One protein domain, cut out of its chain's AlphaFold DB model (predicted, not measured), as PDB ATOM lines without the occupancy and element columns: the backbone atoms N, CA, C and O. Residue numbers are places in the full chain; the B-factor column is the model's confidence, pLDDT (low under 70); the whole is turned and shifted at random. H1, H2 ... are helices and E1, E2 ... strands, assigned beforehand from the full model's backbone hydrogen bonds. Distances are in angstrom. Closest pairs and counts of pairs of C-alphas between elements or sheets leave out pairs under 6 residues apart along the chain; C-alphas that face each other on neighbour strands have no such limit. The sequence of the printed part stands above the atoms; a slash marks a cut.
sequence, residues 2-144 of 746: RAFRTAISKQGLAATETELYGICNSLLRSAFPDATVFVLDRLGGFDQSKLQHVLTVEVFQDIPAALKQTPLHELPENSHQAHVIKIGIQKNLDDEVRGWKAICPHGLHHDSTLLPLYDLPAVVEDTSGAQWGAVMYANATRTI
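Overview. This is residues 2 to 144 of the 746 residues of an uncharacterized protein of Stieleria varia (UniProt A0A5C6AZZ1). A strongly twisted sheet of five strands curls round helix H2 on one face, while H3 covers E5 and part of E4 on the other. The short helices H1 and H4 only graze this sheet, and loops 61 to 79 and 104 to 116 reach away from it. The 143 printed residues, of mixed class, hold H1 H2 E1 E2 E3 H3 E4 E5 H4 in turn; the antiparallel sheet runs E1 E2 E3 E5 E4. The whole is compact, with a radius of gyration of the C-alphas of 15.9 A and spans of 41 by 40 by 25 A.

Arrangement. Start at H1, residues 2 to 8, close to but not clearly touching H2, residues 17 to 31: their closest C-alphas, of Ile 8 and Glu 17, are 6.8 A apart. Next E1, residues 36 to 42, E2, residues 53 to 60, and E3, residues 80 to 89, form a meander of two hairpins; within hydrogen-bond range are N 38 and O 58, 2.9 A, and N 55 and O 85, 2.8 A. H3, residues 90 to 103, is on the face opposite H2, giving three layers, at a height over the sheet of 9.7 A. E4, residues 117 to 125, and E5, residues 131 to 137, form a hairpin, with N 136 and O 118 at 2.8 A; E5 also neighbours E3, with N 135 and O 86 at 2.9 A. E3, H3 and E4 make a split strand-helix-strand unit, E5 between its strands, with a right-handed crossover. The closest C-alphas of H2 and E4, of Ser 30 and Ala 122, are 5.4 A apart. H4, residues 140 to 144, grazes the sheet with residues 140 to 142. Every O i to N i+4 pair is within hydrogen-bond range in H2, H3 and H4; H1 has 1 of 3, beside 3 of 4 O i to N i+3 pairs.

Along the chain. Find C-alpha 2 at (-2.425, 160.631, -0.384), where H1 begins. H2 runs 21.1 A, E3 27.7 A and H3 20.2 A; E4, 22.4 A, bends by 60 degrees at residue 121. H4 ends at C-alpha 144, (10.283, 157.723, -20.294).

Size, cuts and confidence. The two C-alphas farthest apart, of Ala 66 and Ala 102, are 45.7 A apart. The printed part has no cut; the links E2 to E3 and H3 to E4 are long. Mean pLDDT of the printed part is 81.5, with 29 residues under 70, among them 2 to 15 and 47 to 50.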
ATOM      1  N   ARG A   2      -1.136 161.281  -0.764       45.47
ATOM      2  CA  ARG A   2      -2.425 160.631  -0.384       45.47
ATOM      3  C   ARG A   2      -2.484 159.120  -0.694       45.47
ATOM      4  O   ARG A   2      -2.966 158.363   0.137       45.47
ATOM      5  N   ALA A   3      -1.906 158.690  -1.819       44.66
ATOM      6  CA  ALA A   3      -1.776 157.279  -2.207       44.66
ATOM      7  C   ALA A   3      -0.822 156.448  -1.315       44.66
ATOM      8  O   ALA A   3      -0.956 155.230  -1.242       44.66
ATOM      9  N   PHE A   4       0.115 157.089  -0.604       48.78
ATOM     10  CA  PHE A   4       1.039 156.431   0.332       48.78
ATOM     11  C   PHE A   4       0.265 155.867   1.539       48.78
ATOM     12  O   PHE A   4       0.433 154.704   1.899       48.78
ATOM     13  N   ARG A   5      -0.684 156.657   2.072       53.16
ATOM     14  CA  ARG A   5      -1.571 156.282   3.191       53.16
ATOM     15  C   ARG A   5      -2.366 155.006   2.911       53.16
ATOM     16  O   ARG A   5      -2.399 154.090   3.724       53.16
ATOM     17  N   THR A   6      -2.990 154.947   1.733       51.06
ATOM     18  CA  THR A   6      -3.899 153.862   1.322       51.06
ATOM     19  C   THR A   6      -3.192 152.520   1.098       51.06
ATOM     20  O   THR A   6      -3.853 151.482   1.101       51.06
ATOM     21  N   ALA A   7      -1.869 152.523   0.905       50.25
ATOM     22  CA  ALA A   7      -1.073 151.303   0.805       50.25
ATOM     23  C   ALA A   7      -0.676 150.763   2.187       50.25
ATOM     24  O   ALA A   7      -0.956 149.605   2.491       50.25
ATOM     25  N   ILE A   8      -0.099 151.613   3.046       52.69
ATOM     26  CA  ILE A   8       0.448 151.209   4.356       52.69
ATOM     27  C   ILE A   8      -0.623 150.539   5.229       52.69
ATOM     28  O   ILE A   8      -0.378 149.477   5.801       52.69
ATOM     29  N   SER A   9      -1.849 151.077   5.252       52.59
ATOM     30  CA  SER A   9      -2.941 150.525   6.070       52.59
ATOM     31  C   SER A   9      -3.436 149.134   5.638       52.59
ATOM     32  O   SER A   9      -4.312 148.583   6.303       52.59
ATOM     33  N   LYS A  10      -2.946 148.576   4.522       53.59
ATOM     34  CA  LYS A  10      -3.309 147.233   4.035       53.59
ATOM     35  C   LYS A  10      -2.268 146.155   4.336       53.59
ATOM     36  O   LYS A  10      -2.559 144.986   4.117       53.59
ATOM     37  N   GLN A  11      -1.069 146.526   4.790       54.09
ATOM     38  CA  GLN A  11       0.080 145.610   4.831       54.09
ATOM     39  C   GLN A  11       0.471 145.130   6.237       54.09
ATOM     40  O   GLN A  11       1.384 144.322   6.358       54.09
ATOM     41  N   GLY A  12      -0.208 145.595   7.295       54.69
ATOM     42  CA  GLY A  12       0.005 145.105   8.669       54.69
ATOM     43  C   GLY A  12       1.403 145.377   9.243       54.69
ATOM     44  O   GLY A  12       1.831 144.684  10.161       54.69
ATOM     45  N   LEU A  13       2.120 146.349   8.679       57.56
ATOM     46  CA  LEU A  13       3.507 146.661   9.021       57.56
ATOM     47  C   LEU A  13       3.609 147.297  10.413       57.56
ATOM     48  O   LEU A  13       2.752 148.090  10.799       57.56
ATOM     49  N   ALA A  14       4.684 146.980  11.138       55.66
ATOM     50  CA  ALA A  14       4.961 147.569  12.450       55.66
ATOM     51  C   ALA A  14       5.340 149.060  12.359       55.66
ATOM     52  O   ALA A  14       4.959 149.839  13.232       55.66
ATOM     53  N   ALA A  15       6.047 149.453  11.293       60.59
ATOM     54  CA  ALA A  15       6.448 150.835  11.062       60.59
ATOM     55  C   ALA A  15       5.232 151.729  10.762       60.59
ATOM     56  O   ALA A  15       4.408 151.428   9.892       60.59
ATOM     57  N   THR A  16       5.121 152.853  11.469       72.62
ATOM     58  CA  THR A  16       3.965 153.760  11.330       72.62
ATOM     59  C   THR A  16       4.028 154.607  10.048       72.62
ATOM     60  O   THR A  16       5.099 154.823   9.485       72.62
ATOM     61  N   GLU A  17       2.896 155.166   9.587       72.00
ATOM     62  CA  GLU A  17       2.885 156.100   8.434       72.00
ATOM     63  C   GLU A  17       3.871 157.268   8.638       72.00
ATOM     64  O   GLU A  17       4.608 157.643   7.725       72.00
ATOM     65  N   THR A  18       3.898 157.813   9.858       83.19
ATOM     66  CA  THR A  18       4.774 158.912  10.284       83.19
ATOM     67  C   THR A  18       6.253 158.535  10.215       83.19
ATOM     68  O   THR A  18       7.084 159.348   9.816       83.19
ATOM     69  N   GLU A  19       6.580 157.302  10.591       85.62
ATOM     70  CA  GLU A  19       7.934 156.756  10.606       85.62
ATOM     71  C   GLU A  19       8.445 156.479   9.194       85.62
ATOM     72  O   GLU A  19       9.506 156.982   8.833       85.62
ATOM     73  N   LEU A  20       7.653 155.807   8.350       83.12
ATOM     74  CA  LEU A  20       7.982 155.622   6.933       83.12
ATOM     75  C   LEU A  20       8.169 156.967   6.219       83.12
ATOM     76  O   LEU A  20       9.104 157.117   5.437       83.12
ATOM     77  N   TYR A  21       7.350 157.978   6.528       86.56
ATOM     78  CA  TYR A  21       7.567 159.344   6.037       86.56
ATOM     79  C   TYR A  21       8.884 159.958   6.552       86.56
ATOM     80  O   TYR A  21       9.615 160.574   5.774       86.56
ATOM     81  N   GLY A  22       9.212 159.765   7.834       91.94
ATOM     82  CA  GLY A  22      10.481 160.189   8.432       91.94
ATOM     83  C   GLY A  22      11.696 159.563   7.744       91.94
ATOM     84  O   GLY A  22      12.633 160.285   7.395       91.94
ATOM     85  N   ILE A  23      11.642 158.256   7.468       92.44
ATOM     86  CA  ILE A  23      12.658 157.495   6.730       92.44
ATOM     87  C   ILE A  23      12.792 158.039   5.302       92.44
ATOM     88  O   ILE A  23      13.883 158.457   4.918       92.44
ATOM     89  N   CYS A  24      11.687 158.148   4.549       92.94
ATOM     90  CA  CYS A  24      11.674 158.705   3.187       92.94
ATOM     91  C   CYS A  24      12.344 160.087   3.122       92.94
ATOM     92  O   CYS A  24      13.231 160.328   2.305       92.94
ATOM     93  N   ASN A  25      11.926 161.006   3.997       93.50
ATOM     94  CA  ASN A  25      12.440 162.373   4.040       93.50
ATOM     95  C   ASN A  25      13.915 162.432   4.485       93.50
ATOM     96  O   ASN A  25      14.641 163.312   4.032       93.50
ATOM     97  N   SER A  26      14.367 161.518   5.345       94.50
ATOM     98  CA  SER A  26      15.769 161.459   5.787       94.50
ATOM     99  C   SER A  26      16.682 160.899   4.693       94.50
ATOM    100  O   SER A  26      17.711 161.502   4.395       94.50
ATOM    101  N   LEU A  27      16.260 159.818   4.026       95.19
ATOM    102  CA  LEU A  27      16.960 159.239   2.874       95.19
ATOM    103  C   LEU A  27      17.096 160.249   1.731       95.19
ATOM    104  O   LEU A  27      18.201 160.473   1.249       95.19
ATOM    105  N   LEU A  28      16.004 160.913   1.331       94.00
ATOM    106  CA  LEU A  28      16.026 161.864   0.213       94.00
ATOM    107  C   LEU A  28      16.892 163.105   0.499       94.00
ATOM    108  O   LEU A  28      17.592 163.564  -0.398       94.00
ATOM    109  N   ARG A  29      16.912 163.618   1.738       92.81
ATOM    110  CA  ARG A  29      17.814 164.725   2.130       92.81
ATOM    111  C   ARG A  29      19.287 164.322   2.168       92.81
ATOM    112  O   ARG A  29      20.145 165.159   1.929       92.81
ATOM    113  N   SER A  30      19.573 163.068   2.509       92.38
ATOM    114  CA  SER A  30      20.937 162.532   2.553       92.38
ATOM    115  C   SER A  30      21.452 162.173   1.149       92.38
ATOM    116  O   SER A  30      22.620 162.384   0.841       92.38
ATOM    117  N   ALA A  31      20.562 161.715   0.262       89.81
ATOM    118  CA  ALA A  31      20.855 161.459  -1.148       89.81
ATOM    119  C   ALA A  31      21.108 162.739  -1.965       89.81
ATOM    120  O   ALA A  31      21.946 162.729  -2.865       89.81
ATOM    121  N   PHE A  32      20.401 163.832  -1.652       91.25
ATOM    122  CA  PHE A  32      20.563 165.134  -2.305       91.25
ATOM    123  C   PHE A  32      20.793 166.229  -1.252       91.25
ATOM    124  O   PHE A  32      19.858 166.967  -0.923       91.25
ATOM    125  N   PRO A  33      22.017 166.335  -0.696       87.50
ATOM    126  CA  PRO A  33      22.373 167.450   0.174       87.50
ATOM    127  C   PRO A  33      22.161 168.785  -0.550       87.50
ATOM    128  O   PRO A  33      22.291 168.873  -1.770       87.50
ATOM    129  N   ASP A  34      21.785 169.807   0.220       87.81
ATOM    130  CA  ASP A  34      21.532 171.198  -0.198       87.81
ATOM    131  C   ASP A  34      20.410 171.423  -1.244       87.81
ATOM    132  O   ASP A  34      19.927 172.546  -1.414       87.81
ATOM    133  N   ALA A  35      19.894 170.362  -1.867       89.44
ATOM    134  CA  ALA A  35      18.774 170.409  -2.797       89.44
ATOM    135  C   ALA A  35      17.397 170.438  -2.104       89.44
ATOM    136  O   ALA A  35      17.210 170.001  -0.966       89.44
ATOM    137  N   THR A  36      16.381 170.911  -2.831       89.12
ATOM    138  CA  THR A  36      14.969 170.734  -2.452       89.12
ATOM    139  C   THR A  36      14.376 169.586  -3.264       89.12
ATOM    140  O   THR A  36      14.390 169.634  -4.491       89.12
ATOM    141  N   VAL A  37      13.863 168.553  -2.585       90.56
ATOM    142  CA  VAL A  37      13.336 167.334  -3.220       90.56
ATOM    143  C   VAL A  37      11.813 167.271  -3.086       90.56
ATOM    144  O   VAL A  37      11.287 167.227  -1.971       90.56
ATOM    145  N   PHE A  38      11.104 167.220  -4.213       88.44
ATOM    146  CA  PHE A  38       9.651 167.052  -4.272       88.44
ATOM    147  C   PHE A  38       9.303 165.641  -4.748       88.44
ATOM    148  O   PHE A  38       9.682 165.244  -5.842       88.44
ATOM    149  N   VAL A  39       8.552 164.874  -3.950       90.06
ATOM    150  CA  VAL A  39       8.027 163.564  -4.378       90.06
ATOM    151  C   VAL A  39       6.747 163.782  -5.181       90.06
ATOM    152  O   VAL A  39       5.700 164.073  -4.593       90.06
ATOM    153  N   LEU A  40       6.831 163.629  -6.505       85.75
ATOM    154  CA  LEU A  40       5.698 163.782  -7.419       85.75
ATOM    155  C   LEU A  40       4.685 162.647  -7.224       85.75
ATOM    156  O   LEU A  40       3.522 162.890  -6.895       85.75
ATOM    157  N   ASP A  41       5.141 161.402  -7.382       85.88
ATOM    158  CA  ASP A  41       4.287 160.213  -7.344       85.88
ATOM    159  C   ASP A  41       5.026 158.965  -6.822       85.88
ATOM    160  O   ASP A  41       6.258 158.929  -6.758       85.88
ATOM    161  N   ARG A  42       4.263 157.932  -6.442       85.88
ATOM    162  CA  ARG A  42       4.764 156.579  -6.155       85.88
ATOM    163  C   ARG A  42       4.359 155.660  -7.303       85.88
ATOM    164  O   ARG A  42       3.178 155.359  -7.464       85.88
ATOM    165  N   LEU A  43       5.344 155.169  -8.041       83.25
ATOM    166  CA  LEU A  43       5.130 154.309  -9.199       83.25
ATOM    167  C   LEU A  43       4.542 152.947  -8.776       83.25
ATOM    168  O   LEU A  43       4.913 152.373  -7.747       83.25
ATOM    169  N   GLY A  44       3.578 152.460  -9.562       74.25
ATOM    170  CA  GLY A  44       2.913 151.167  -9.367       74.25
ATOM    171  C   GLY A  44       3.688 149.987  -9.966       74.25
ATOM    172  O   GLY A  44       4.772 150.160 -10.509       74.25
ATOM    173  N   GLY A  45       3.122 148.779  -9.875       65.94
ATOM    174  CA  GLY A  45       3.698 147.538 -10.426       65.94
ATOM    175  C   GLY A  45       4.600 146.762  -9.461       65.94
ATOM    176  O   GLY A  45       4.489 145.543  -9.369       65.94
ATOM    177  N   PHE A  46       5.440 147.464  -8.700       70.81
ATOM    178  CA  PHE A  46       6.420 146.857  -7.790       70.81
ATOM    179  C   PHE A  46       5.796 146.016  -6.666       70.81
ATOM    180  O   PHE A  46       4.716 146.332  -6.151       70.81
ATOM    181  N   ASP A  47       6.518 144.975  -6.240       68.12
ATOM    182  CA  ASP A  47       6.123 144.105  -5.131       68.12
ATOM    183  C   ASP A  47       6.209 144.840  -3.784       68.12
ATOM    184  O   ASP A  47       7.235 144.875  -3.100       68.12
ATOM    185  N   GLN A  48       5.081 145.423  -3.385       67.44
ATOM    186  CA  GLN A  48       4.978 146.192  -2.148       67.44
ATOM    187  C   GLN A  48       5.192 145.332  -0.891       67.44
ATOM    188  O   GLN A  48       5.402 145.903   0.179       67.44
ATOM    189  N   SER A  49       5.150 143.991  -0.973       63.88
ATOM    190  CA  SER A  49       5.363 143.120   0.195       63.88
ATOM    191  C   SER A  49       6.789 143.206   0.756       63.88
ATOM    192  O   SER A  49       6.989 143.009   1.953       63.88
ATOM    193  N   LYS A  50       7.768 143.593  -0.073       67.81
ATOM    194  CA  LYS A  50       9.201 143.654   0.266       67.81
ATOM    195  C   LYS A  50       9.649 144.922   1.007       67.81
ATOM    196  O   LYS A  50      10.848 145.195   1.045       67.81
ATOM    197  N   LEU A  51       8.720 145.718   1.550       81.25
ATOM    198  CA  LEU A  51       9.004 147.048   2.124       81.25
ATOM    199  C   LEU A  51       9.693 148.001   1.121       81.25
ATOM    200  O   LEU A  51      10.547 148.804   1.485       81.25
ATOM    201  N   GLN A  52       9.335 147.906  -0.163       87.38
ATOM    202  CA  GLN A  52       9.920 148.715  -1.235       87.38
ATOM    203  C   GLN A  52       8.931 149.767  -1.768       87.38
ATOM    204  O   GLN A  52       7.728 149.528  -1.949       87.38
ATOM    205  N   HIS A  53       9.452 150.960  -2.053       87.62
ATOM    206  CA  HIS A  53       8.707 152.053  -2.673       87.62
ATOM    207  C   HIS A  53       9.551 152.666  -3.787       87.62
ATOM    208  O   HIS A  53      10.661 153.124  -3.535       87.62
ATOM    209  N   VAL A  54       9.006 152.720  -5.002       88.88
ATOM    210  CA  VAL A  54       9.617 153.453  -6.115       88.88
ATOM    211  C   VAL A  54       8.900 154.791  -6.267       88.88
ATOM    212  O   VAL A  54       7.670 154.847  -6.320       88.88
ATOM    213  N   LEU A  55       9.672 155.871  -6.267       90.31
ATOM    214  CA  LEU A  55       9.219 157.255  -6.221       90.31
ATOM    215  C   LEU A  55       9.736 158.003  -7.449       90.31
ATOM    216  O   LEU A  55      10.927 157.928  -7.750       90.31
ATOM    217  N   THR A  56       8.872 158.775  -8.101       88.62
ATOM    218  CA  THR A  56       9.318 159.838  -9.010       88.62
ATOM    219  C   THR A  56       9.518 161.097  -8.179       88.62
ATOM    220  O   THR A  56       8.589 161.537  -7.492       88.62
ATOM    221  N   VAL A  57      10.715 161.676  -8.226       90.19
ATOM    222  CA  VAL A  57      11.050 162.907  -7.503       90.19
ATOM    223  C   VAL A  57      11.614 163.961  -8.447       90.19
ATOM    224  O   VAL A  57      12.293 163.618  -9.407       90.19
ATOM    225  N   GLU A  58      11.398 165.232  -8.141       88.69
ATOM    226  CA  GLU A  58      12.165 166.343  -8.706       88.69
ATOM    227  C   GLU A  58      13.160 166.857  -7.671       88.69
ATOM    228  O   GLU A  58      12.815 167.057  -6.504       88.69
ATOM    229  N   VAL A  59      14.398 167.070  -8.108       87.69
ATOM    230  CA  VAL A  59      15.512 167.572  -7.307       87.69
ATOM    231  C   VAL A  59      15.909 168.933  -7.862       87.69
ATOM    232  O   VAL A  59      16.369 169.045  -8.998       87.69
ATOM    233  N   PHE A  60      15.730 169.970  -7.050       86.62
ATOM    234  CA  PHE A  60      16.071 171.349  -7.384       86.62
ATOM    235  C   PHE A  60      17.342 171.756  -6.642       86.62
ATOM    236  O   PHE A  60      17.349 171.804  -5.407       86.62
ATOM    237  N   GLN A  61      18.402 172.072  -7.384       84.75
ATOM    238  CA  GLN A  61      19.643 172.609  -6.823       84.75
ATOM    239  C   GLN A  61      19.495 174.119  -6.582       84.75
ATOM    240  O   GLN A  61      18.852 174.813  -7.368       84.75
ATOM    241  N   ASP A  62      20.054 174.617  -5.476       73.00
ATOM    242  CA  ASP A  62      20.193 176.046  -5.162       73.00
ATOM    243  C   ASP A  62      18.938 176.935  -5.337       73.00
ATOM    244  O   ASP A  62      19.068 178.103  -5.707       73.00
ATOM    245  N   ILE A  63      17.716 176.457  -5.020       67.44
ATOM    246  CA  ILE A  63      16.529 177.346  -5.020       67.44
ATOM    247  C   ILE A  63      16.787 178.532  -4.064       67.44
ATOM    248  O   ILE A  63      16.834 178.322  -2.840       67.44
ATOM    249  N   PRO A  64      16.875 179.785  -4.557       69.88
ATOM    250  CA  PRO A  64      17.057 180.951  -3.704       69.88
ATOM    251  C   PRO A  64      15.871 181.089  -2.751       69.88
ATOM    252  O   PRO A  64      14.733 180.831  -3.138       69.88
ATOM    253  N   ALA A  65      16.096 181.545  -1.516       73.12
ATOM    254  CA  ALA A  65      15.044 181.598  -0.494       73.12
ATOM    255  C   ALA A  65      13.766 182.349  -0.937       73.12
ATOM    256  O   ALA A  65      12.674 181.991  -0.503       73.12
ATOM    257  N   ALA A  66      13.893 183.331  -1.839       71.38
ATOM    258  CA  ALA A  66      12.774 184.060  -2.436       71.38
ATOM    259  C   ALA A  66      11.906 183.220  -3.399       71.38
ATOM    260  O   ALA A  66      10.701 183.443  -3.463       71.38
ATOM    261  N   LEU A  67      12.483 182.245  -4.113       61.66
ATOM    262  CA  LEU A  67      11.763 181.386  -5.068       61.66
ATOM    263  C   LEU A  67      11.152 180.134  -4.416       61.66
ATOM    264  O   LEU A  67      10.408 179.405  -5.060       61.66
ATOM    265  N   LYS A  68      11.379 179.893  -3.115       68.19
ATOM    266  CA  LYS A  68      10.781 178.754  -2.380       68.19
ATOM    267  C   LYS A  68       9.259 178.862  -2.164       68.19
ATOM    268  O   LYS A  68       8.673 177.972  -1.557       68.19
ATOM    269  N   GLN A  69       8.630 179.941  -2.636       73.94
ATOM    270  CA  GLN A  69       7.170 180.125  -2.682       73.94
ATOM    271  C   GLN A  69       6.624 180.238  -4.118       73.94
ATOM    272  O   GLN A  69       5.412 180.333  -4.301       73.94
ATOM    273  N   THR A  70       7.496 180.222  -5.130       68.06
ATOM    274  CA  THR A  70       7.119 180.259  -6.547       68.06
ATOM    275  C   THR A  70       6.475 178.924  -6.949       68.06
ATOM    276  O   THR A  70       6.992 177.870  -6.567       68.06
ATOM    277  N   PRO A  71       5.353 178.921  -7.695       71.62
ATOM    278  CA  PRO A  71       4.772 177.703  -8.248       71.62
ATOM    279  C   PRO A  71       5.784 176.902  -9.075       71.62
ATOM    280  O   PRO A  71       6.562 177.464  -9.838       71.62
ATOM    281  N   LEU A  72       5.730 175.573  -8.964       60.62
ATOM    282  CA  LEU A  72       6.701 174.647  -9.567       60.62
ATOM    283  C   LEU A  72       6.918 174.881 -11.079       60.62
ATOM    284  O   LEU A  72       8.036 174.790 -11.569       60.62
ATOM    285  N   HIS A  73       5.849 175.254 -11.792       69.12
ATOM    286  CA  HIS A  73       5.820 175.502 -13.238       69.12
ATOM    287  C   HIS A  73       6.300 176.905 -13.667       69.12
ATOM    288  O   HIS A  73       6.299 177.207 -14.857       69.12
ATOM    289  N   GLU A  74       6.674 177.772 -12.722       70.69
ATOM    290  CA  GLU A  74       7.262 179.097 -12.981       70.69
ATOM    291  C   GLU A  74       8.793 179.108 -12.771       70.69
ATOM    292  O   GLU A  74       9.446 180.137 -12.956       70.69
ATOM    293  N   LEU A  75       9.385 177.973 -12.375       68.44
ATOM    294  CA  LEU A  75      10.830 177.821 -12.195       68.44
ATOM    295  C   LEU A  75      11.529 177.498 -13.535       68.44
ATOM    296  O   LEU A  75      10.925 176.863 -14.401       68.44
ATOM    297  N   PRO A  76      12.798 177.907 -13.744       70.88
ATOM    298  CA  PRO A  76      13.504 177.643 -14.998       70.88
ATOM    299  C   PRO A  76      13.676 176.144 -15.287       70.88
ATOM    300  O   PRO A  76      14.085 175.379 -14.415       70.88
ATOM    301  N   GLU A  77      13.487 175.738 -16.547       64.56
ATOM    302  CA  GLU A  77      13.625 174.336 -16.996       64.56
ATOM    303  C   GLU A  77      14.982 173.708 -16.623       64.56
ATOM    304  O   GLU A  77      15.064 172.524 -16.324       64.56
ATOM    305  N   ASN A  78      16.050 174.513 -16.563       68.31
ATOM    306  CA  ASN A  78      17.400 174.057 -16.214       68.31
ATOM    307  C   ASN A  78      17.698 174.012 -14.697       68.31
ATOM    308  O   ASN A  78      18.806 173.632 -14.328       68.31
ATOM    309  N   SER A  79      16.784 174.430 -13.809       71.50
ATOM    310  CA  SER A  79      17.042 174.475 -12.351       71.50
ATOM    311  C   SER A  79      16.642 173.202 -11.597       71.50
ATOM    312  O   SER A  79      16.689 173.183 -10.365       71.50
ATOM    313  N   HIS A  80      16.190 172.166 -12.303       78.06
ATOM    314  CA  HIS A  80      15.724 170.925 -11.698       78.06
ATOM    315  C   HIS A  80      16.026 169.707 -12.565       78.06
ATOM    316  O   HIS A  80      16.114 169.790 -13.788       78.06
ATOM    317  N   GLN A  81      16.174 168.558 -11.913       80.81
ATOM    318  CA  GLN A  81      16.253 167.263 -12.571       80.81
ATOM    319  C   GLN A  81      15.258 166.313 -11.909       80.81
ATOM    320  O   GLN A  81      15.199 166.204 -10.684       80.81
ATOM    321  N   ALA A  82      14.457 165.619 -12.715       83.56
ATOM    322  CA  ALA A  82      13.573 164.573 -12.222       83.56
ATOM    323  C   ALA A  82      14.306 163.220 -12.198       83.56
ATOM    324  O   ALA A  82      15.020 162.877 -13.141       83.56
ATOM    325  N   HIS A  83      14.106 162.426 -11.149       86.94
ATOM    326  CA  HIS A  83      14.747 161.130 -10.921       86.94
ATOM    327  C   HIS A  83      13.707 160.075 -10.522       86.94
ATOM    328  O   HIS A  83      12.678 160.401  -9.931       86.94
ATOM    329  N   VAL A  84      13.998 158.799 -10.792       90.00
ATOM    330  CA  VAL A  84      13.255 157.675 -10.203       90.00
ATOM    331  C   VAL A  84      14.135 157.011  -9.153       90.00
ATOM    332  O   VAL A  84      15.289 156.676  -9.420       90.00
ATOM    333  N   ILE A  85      13.598 156.850  -7.945       92.69
ATOM    334  CA  ILE A  85      14.330 156.381  -6.767       92.69
ATOM    335  C   ILE A  85      13.564 155.237  -6.124       92.69
ATOM    336  O   ILE A  85      12.387 155.390  -5.797       92.69
ATOM    337  N   LYS A  86      14.232 154.108  -5.897       93.62
ATOM    338  CA  LYS A  86      13.711 153.009  -5.083       93.62
ATOM    339  C   LYS A  86      14.301 153.108  -3.683       93.62
ATOM    340  O   LYS A  86      15.515 153.140  -3.515       93.62
ATOM    341  N   ILE A  87      13.426 153.163  -2.689       94.00
ATOM    342  CA  ILE A  87      13.769 153.062  -1.269       94.00
ATOM    343  C   ILE A  87      13.239 151.743  -0.709       94.00
ATOM    344  O   ILE A  87      12.227 151.216  -1.184       94.00
ATOM    345  N   GLY A  88      13.917 151.212   0.300       92.88
ATOM    346  CA  GLY A  88      13.567 149.946   0.941       92.88
ATOM    347  C   GLY A  88      14.691 149.441   1.836       92.88
ATOM    348  O   GLY A  88      15.675 150.144   2.053       92.88
ATOM    349  N   ILE A  89      14.563 148.211   2.333       92.69
ATOM    350  CA  ILE A  89      15.586 147.570   3.170       92.69
ATOM    351  C   ILE A  89      16.921 147.469   2.414       92.69
ATOM    352  O   ILE A  89      16.964 146.877   1.332       92.69
ATOM    353  N   GLN A  90      17.999 147.999   3.006       94.00
ATOM    354  CA  GLN A  90      19.326 148.158   2.393       94.00
ATOM    355  C   GLN A  90      19.809 146.870   1.723       94.00
ATOM    356  O   GLN A  90      20.145 146.894   0.548       94.00
ATOM    357  N   LYS A  91      19.718 145.724   2.408       90.44
ATOM    358  CA  LYS A  91      20.120 144.411   1.874       90.44
ATOM    359  C   LYS A  91      19.493 144.077   0.511       90.44
ATOM    360  O   LYS A  91      20.162 143.524  -0.357       90.44
ATOM    361  N   ASN A  92      18.216 144.410   0.314       89.00
ATOM    362  CA  ASN A  92      17.518 144.132  -0.943       89.00
ATOM    363  C   ASN A  92      18.008 145.074  -2.059       89.00
ATOM    364  O   ASN A  92      18.046 144.689  -3.225       89.00
ATOM    365  N   LEU A  93      18.409 146.296  -1.693       92.06
ATOM    366  CA  LEU A  93      19.019 147.268  -2.599       92.06
ATOM    367  C   LEU A  93      20.478 146.901  -2.919       92.06
ATOM    368  O   LEU A  93      20.887 147.031  -4.067       92.06
ATOM    369  N   ASP A  94      21.237 146.352  -1.964       91.31
ATOM    370  CA  ASP A  94      22.587 145.813  -2.186       91.31
ATOM    371  C   ASP A  94      22.567 144.654  -3.193       91.31
ATOM    372  O   ASP A  94      23.451 144.543  -4.044       91.31
ATOM    373  N   ASP A  95      21.567 143.771  -3.089       87.69
ATOM    374  CA  ASP A  95      21.355 142.657  -4.020       87.69
ATOM    375  C   ASP A  95      20.959 143.158  -5.427       87.69
ATOM    376  O   ASP A  95      21.398 142.576  -6.422       87.69
ATOM    377  N   GLU A  96      20.224 144.274  -5.532       91.25
ATOM    378  CA  GLU A  96      19.894 144.952  -6.800       91.25
ATOM    379  C   GLU A  96      21.075 145.698  -7.421       91.25
ATOM    380  O   GLU A  96      21.371 145.519  -8.603       91.25
ATOM    381  N   VAL A  97      21.812 146.476  -6.633       92.12
ATOM    382  CA  VAL A  97      23.041 147.151  -7.066       92.12
ATOM    383  C   VAL A  97      24.075 146.124  -7.532       92.12
ATOM    384  O   VAL A  97      24.765 146.355  -8.527       92.12
ATOM    385  N   ARG A  98      24.166 144.966  -6.864       91.06
ATOM    386  CA  ARG A  98      25.010 143.840  -7.292       91.06
ATOM    387  C   ARG A  98      24.487 143.181  -8.568       91.06
ATOM    388  O   ARG A  98      25.296 142.869  -9.437       91.06
ATOM    389  N   GLY A  99      23.174 142.992  -8.696       90.19
ATOM    390  CA  GLY A  99      22.559 142.388  -9.877       90.19
ATOM    391  C   GLY A  99      22.702 143.243 -11.135       90.19
ATOM    392  O   GLY A  99      23.173 142.746 -12.158       90.19
ATOM    393  N   TRP A 100      22.440 144.551 -11.038       91.62
ATOM    394  CA  TRP A 100      22.735 145.515 -12.103       91.62
ATOM    395  C   TRP A 100      24.217 145.473 -12.495       91.62
ATOM    396  O   TRP A 100      24.540 145.286 -13.667       91.62
ATOM    397  N   LYS A 101      25.137 145.558 -11.522       90.12
ATOM    398  CA  LYS A 101      26.591 145.482 -11.769       90.12
ATOM    399  C   LYS A 101      27.038 144.148 -12.395       90.12
ATOM    400  O   LYS A 101      28.084 144.128 -13.037       90.12
ATOM    401  N   ALA A 102      26.274 143.063 -12.238       87.25
ATOM    402  CA  ALA A 102      26.571 141.760 -12.838       87.25
ATOM    403  C   ALA A 102      26.151 141.642 -14.316       87.25
ATOM    404  O   ALA A 102      26.740 140.833 -15.031       87.25
ATOM    405  N   ILE A 103      25.164 142.426 -14.776       87.62
ATOM    406  CA  ILE A 103      24.669 142.385 -16.168       87.62
ATOM    407  C   ILE A 103      25.000 143.636 -16.995       87.62
ATOM    408  O   ILE A 103      24.957 143.588 -18.223       87.62
ATOM    409  N   CYS A 104      25.339 144.750 -16.344       85.62
ATOM    410  CA  CYS A 104      25.619 146.025 -16.997       85.62
ATOM    411  C   CYS A 104      26.882 145.955 -17.888       85.62
ATOM    412  O   CYS A 104      27.960 145.572 -17.414       85.62
ATOM    413  N   PRO A 105      26.810 146.360 -19.170       79.88
ATOM    414  CA  PRO A 105      27.983 146.450 -20.027       79.88
ATOM    415  C   PRO A 105      28.981 147.503 -19.527       79.88
ATOM    416  O   PRO A 105      28.629 148.659 -19.300       79.88
ATOM    417  N   HIS A 106      30.270 147.147 -19.466       80.06
ATOM    418  CA  HIS A 106      31.344 148.138 -19.349       80.06
ATOM    419  C   HIS A 106      31.183 149.238 -20.414       80.06
ATOM    420  O   HIS A 106      31.166 148.938 -21.607       80.06
ATOM    421  N   GLY A 107      31.075 150.494 -19.969       79.81
ATOM    422  CA  GLY A 107      30.865 151.665 -20.826       79.81
ATOM    423  C   GLY A 107      29.401 152.075 -21.049       79.81
ATOM    424  O   GLY A 107      29.170 153.093 -21.700       79.81
ATOM    425  N   LEU A 108      28.405 151.352 -20.511       81.19
ATOM    426  CA  LEU A 108      26.994 151.743 -20.625       81.19
ATOM    427  C   LEU A 108      26.645 152.887 -19.655       81.19
ATOM    428  O   LEU A 108      26.067 152.687 -18.589       81.19
ATOM    429  N   HIS A 109      27.020 154.109 -20.030       77.06
ATOM    430  CA  HIS A 109      26.750 155.318 -19.243       77.06
ATOM    431  C   HIS A 109      25.345 155.897 -19.478       77.06
ATOM    432  O   HIS A 109      24.798 156.549 -18.589       77.06
ATOM    433  N   HIS A 110      24.755 155.646 -20.652       79.94
ATOM    434  CA  HIS A 110      23.397 156.054 -21.016       79.94
ATOM    435  C   HIS A 110      22.768 155.017 -21.956       79.94
ATOM    436  O   HIS A 110      23.399 154.607 -22.930       79.94
ATOM    437  N   ASP A 111      21.514 154.650 -21.701       89.56
ATOM    438  CA  ASP A 111      20.665 153.853 -22.589       89.56
ATOM    439  C   ASP A 111      19.199 154.286 -22.402       89.56
ATOM    440  O   ASP A 111      18.834 154.828 -21.355       89.56
ATOM    441  N   SER A 112      18.362 154.088 -23.423       87.56
ATOM    442  CA  SER A 112      16.938 154.461 -23.414       87.56
ATOM    443  C   SER A 112      16.021 153.391 -22.811       87.56
ATOM    444  O   SER A 112      14.804 153.539 -22.860       87.56
ATOM    445  N   THR A 113      16.585 152.292 -22.314       92.19
ATOM    446  CA  THR A 113      15.841 151.134 -21.817       92.19
ATOM    447  C   THR A 113      16.506 150.530 -20.581       92.19
ATOM    448  O   THR A 113      15.819 150.263 -19.598       92.19
ATOM    449  N   LEU A 114      17.831 150.361 -20.581       91.56
ATOM    450  CA  LEU A 114      18.592 149.826 -19.445       91.56
ATOM    451  C   LEU A 114      19.191 150.969 -18.612       91.56
ATOM    452  O   LEU A 114      20.290 151.452 -18.887       91.56
ATOM    453  N   LEU A 115      18.445 151.443 -17.612       89.38
ATOM    454  CA  LEU A 115      18.844 152.626 -16.848       89.38
ATOM    455  C   LEU A 115      20.062 152.378 -15.947       89.38
ATOM    456  O   LEU A 115      20.050 151.434 -15.156       89.38
ATOM    457  N   PRO A 116      21.056 153.287 -15.943       88.88
ATOM    458  CA  PRO A 116      22.129 153.272 -14.960       88.88
ATOM    459  C   PRO A 116      21.588 153.391 -13.529       88.88
ATOM    460  O   PRO A 116      21.071 154.441 -13.133       88.88
ATOM    461  N   LEU A 117      21.736 152.317 -12.751       91.38
ATOM    462  CA  LEU A 117      21.428 152.299 -11.327       91.38
ATOM    463  C   LEU A 117      22.619 152.815 -10.510       91.38
ATOM    464  O   LEU A 117      23.722 152.266 -10.576       91.38
ATOM    465  N   TYR A 118      22.366 153.848  -9.710       92.56
ATOM    466  CA  TYR A 118      23.305 154.429  -8.761       92.56
ATOM    467  C   TYR A 118      22.897 154.097  -7.329       92.56
ATOM    468  O   TYR A 118      21.752 154.289  -6.922       92.56
ATOM    469  N   ASP A 119      23.877 153.623  -6.577       92.88
ATOM    470  CA  ASP A 119      23.821 153.417  -5.135       92.88
ATOM    471  C   ASP A 119      23.909 154.783  -4.431       92.88
ATOM    472  O   ASP A 119      24.787 155.583  -4.773       92.88
ATOM    473  N   LEU A 120      22.990 155.089  -3.509       92.31
ATOM    474  CA  LEU A 120      22.994 156.354  -2.766       92.31
ATOM    475  C   LEU A 120      23.499 156.076  -1.341       92.31
ATOM    476  O   LEU A 120      22.912 155.241  -0.658       92.31
ATOM    477  N   PRO A 121      24.524 156.790  -0.832       85.88
ATOM    478  CA  PRO A 121      25.209 156.461   0.430       85.88
ATOM    479  C   PRO A 121      24.387 156.757   1.705       85.88
ATOM    480  O   PRO A 121      24.936 156.882   2.799       85.88
ATOM    481  N   ALA A 122      23.072 156.914   1.566       88.19
ATOM    482  CA  ALA A 122      22.140 157.247   2.626       88.19
ATOM    483  C   ALA A 122      21.544 155.971   3.234       88.19
ATOM    484  O   ALA A 122      20.687 155.343   2.615       88.19
ATOM    485  N   VAL A 123      21.941 155.644   4.466       92.69
ATOM    486  CA  VAL A 123      21.318 154.588   5.278       92.69
ATOM    487  C   VAL A 123      20.591 155.221   6.464       92.69
ATOM    488  O   VAL A 123      21.123 156.125   7.111       92.69
ATOM    489  N   VAL A 124      19.372 154.761   6.751       95.25
ATOM    490  CA  VAL A 124      18.540 155.195   7.886       95.25
ATOM    491  C   VAL A 124      18.017 153.960   8.613       95.25
ATOM    492  O   VAL A 124      17.480 153.055   7.986       95.25
ATOM    493  N   GLU A 125      18.159 153.918   9.934       95.38
ATOM    494  CA  GLU A 125      17.638 152.835  10.774       95.38
ATOM    495  C   GLU A 125      16.226 153.181  11.278       95.38
ATOM    496  O   GLU A 125      15.974 154.326  11.666       95.38
ATOM    497  N   ASP A 126      15.296 152.222  11.236       91.62
ATOM    498  CA  ASP A 126      13.930 152.384  11.759       91.62
ATOM    499  C   ASP A 126      13.789 151.937  13.227       91.62
ATOM    500  O   ASP A 126      14.741 151.453  13.842       91.62
ATOM    501  N   THR A 127      12.601 152.089  13.828       90.69
ATOM    502  CA  THR A 127      12.403 151.738  15.251       90.69
ATOM    503  C   THR A 127      12.469 150.235  15.548       90.69
ATOM    504  O   THR A 127      12.509 149.854  16.719       90.69
ATOM    505  N   SER A 128      12.528 149.379  14.521       87.56
ATOM    506  CA  SER A 128      12.771 147.937  14.650       87.56
ATOM    507  C   SER A 128      14.249 147.545  14.505       87.56
ATOM    508  O   SER A 128      14.587 146.373  14.677       87.56
ATOM    509  N   GLY A 129      15.134 148.507  14.211       92.25
ATOM    510  CA  GLY A 129      16.545 148.262  13.897       92.25
ATOM    511  C   GLY A 129      16.782 147.822  12.448       92.25
ATOM    512  O   GLY A 129      17.876 147.364  12.113       92.25
ATOM    513  N   ALA A 130      15.774 147.919  11.570       91.25
ATOM    514  CA  ALA A 130      15.948 147.586  10.164       91.25
ATOM    515  C   ALA A 130      16.596 148.761   9.419       91.25
ATOM    516  O   ALA A 130      16.182 149.913   9.546       91.25
ATOM    517  N   GLN A 131      17.624 148.462   8.624       95.50
ATOM    518  CA  GLN A 131      18.346 149.461   7.841       95.50
ATOM    519  C   GLN A 131      17.675 149.666   6.484       95.50
ATOM    520  O   GLN A 131      17.551 148.733   5.688       95.50
ATOM    521  N   TRP A 132      17.273 150.903   6.220       95.25
ATOM    522  CA  TRP A 132      16.695 151.377   4.971       95.25
ATOM    523  C   TRP A 132      17.729 152.154   4.162       95.25
ATOM    524  O   TRP A 132      18.508 152.915   4.729       95.25
ATOM    525  N   GLY A 133      17.681 152.004   2.843       95.88
ATOM    526  CA  GLY A 133      18.531 152.711   1.891       95.88
ATOM    527  C   GLY A 133      17.753 153.320   0.732       95.88
ATOM    528  O   GLY A 133      16.520 153.246   0.668       95.88
ATOM    529  N   ALA A 134      18.495 153.887  -0.217       95.56
ATOM    530  CA  ALA A 134      17.962 154.416  -1.466       95.56
ATOM    531  C   ALA A 134      18.871 154.069  -2.656       95.56
ATOM    532  O   ALA A 134      20.093 154.084  -2.543       95.56
ATOM    533  N   VAL A 135      18.277 153.818  -3.823       95.19
ATOM    534  CA  VAL A 135      18.986 153.691  -5.106       95.19
ATOM    535  C   VAL A 135      18.275 154.514  -6.175       95.19
ATOM    536  O   VAL A 135      17.049 154.631  -6.174       95.19
ATOM    537  N   MET A 136      19.040 155.105  -7.088       93.69
ATOM    538  CA  MET A 136      18.555 156.007  -8.130       93.69
ATOM    539  C   MET A 136      18.739 155.387  -9.513       93.69
ATOM    540  O   MET A 136      19.864 155.125  -9.931       93.69
ATOM    541  N   TYR A 137      17.652 155.257 -10.273       92.06
ATOM    542  CA  TYR A 137      17.718 154.976 -11.705       92.06
ATOM    543  C   TYR A 137      17.876 156.313 -12.441       92.06
ATOM    544  O   TYR A 137      16.940 157.116 -12.530       92.06
ATOM    545  N   ALA A 138      19.087 156.605 -12.916       85.44
ATOM    546  CA  ALA A 138      19.379 157.889 -13.543       85.44
ATOM    547  C   ALA A 138      18.724 158.022 -14.922       85.44
ATOM    548  O   ALA A 138      18.548 157.045 -15.646       85.44
ATOM    549  N   ASN A 139      18.420 159.263 -15.310       83.12
ATOM    550  CA  ASN A 139      17.778 159.635 -16.578       83.12
ATOM    551  C   ASN A 139      16.354 159.083 -16.794       83.12
ATOM    552  O   ASN A 139      15.747 159.444 -17.794       83.12
ATOM    553  N   ALA A 140      15.799 158.288 -15.870       82.12
ATOM    554  CA  ALA A 140      14.509 157.600 -16.004       82.12
ATOM    555  C   ALA A 140      13.374 158.462 -16.581       82.12
ATOM    556  O   ALA A 140      12.658 158.035 -17.475       82.12
ATOM    557  N   THR A 141      13.238 159.687 -16.083       77.25
ATOM    558  CA  THR A 141      12.225 160.675 -16.479       77.25
ATOM    559  C   THR A 141      12.455 161.213 -17.888       77.25
ATOM    560  O   THR A 141      11.556 161.144 -18.713       77.25
ATOM    561  N   ARG A 142      13.682 161.649 -18.206       81.25
ATOM    562  CA  ARG A 142      14.092 162.063 -19.558       81.25
ATOM    563  C   ARG A 142      13.969 160.926 -20.578       81.25
ATOM    564  O   ARG A 142      13.717 161.189 -21.748       81.25
ATOM    565  N   THR A 143      14.180 159.687 -20.139       80.75
ATOM    566  CA  THR A 143      14.020 158.488 -20.960       80.75
ATOM    567  C   THR A 143      12.543 158.211 -21.226       80.75
ATOM    568  O   THR A 143      12.153 158.192 -22.385       80.75
ATOM    569  N   ILE A 144      11.719 158.043 -20.184       83.50
ATOM    570  CA  ILE A 144      10.283 157.723 -20.294       83.50
ATOM    571  C   ILE A 144       9.498 158.868 -20.970       83.50
ATOM    572  O   ILE A 144       8.590 158.613 -21.765       83.50
TER     573      ILE A 144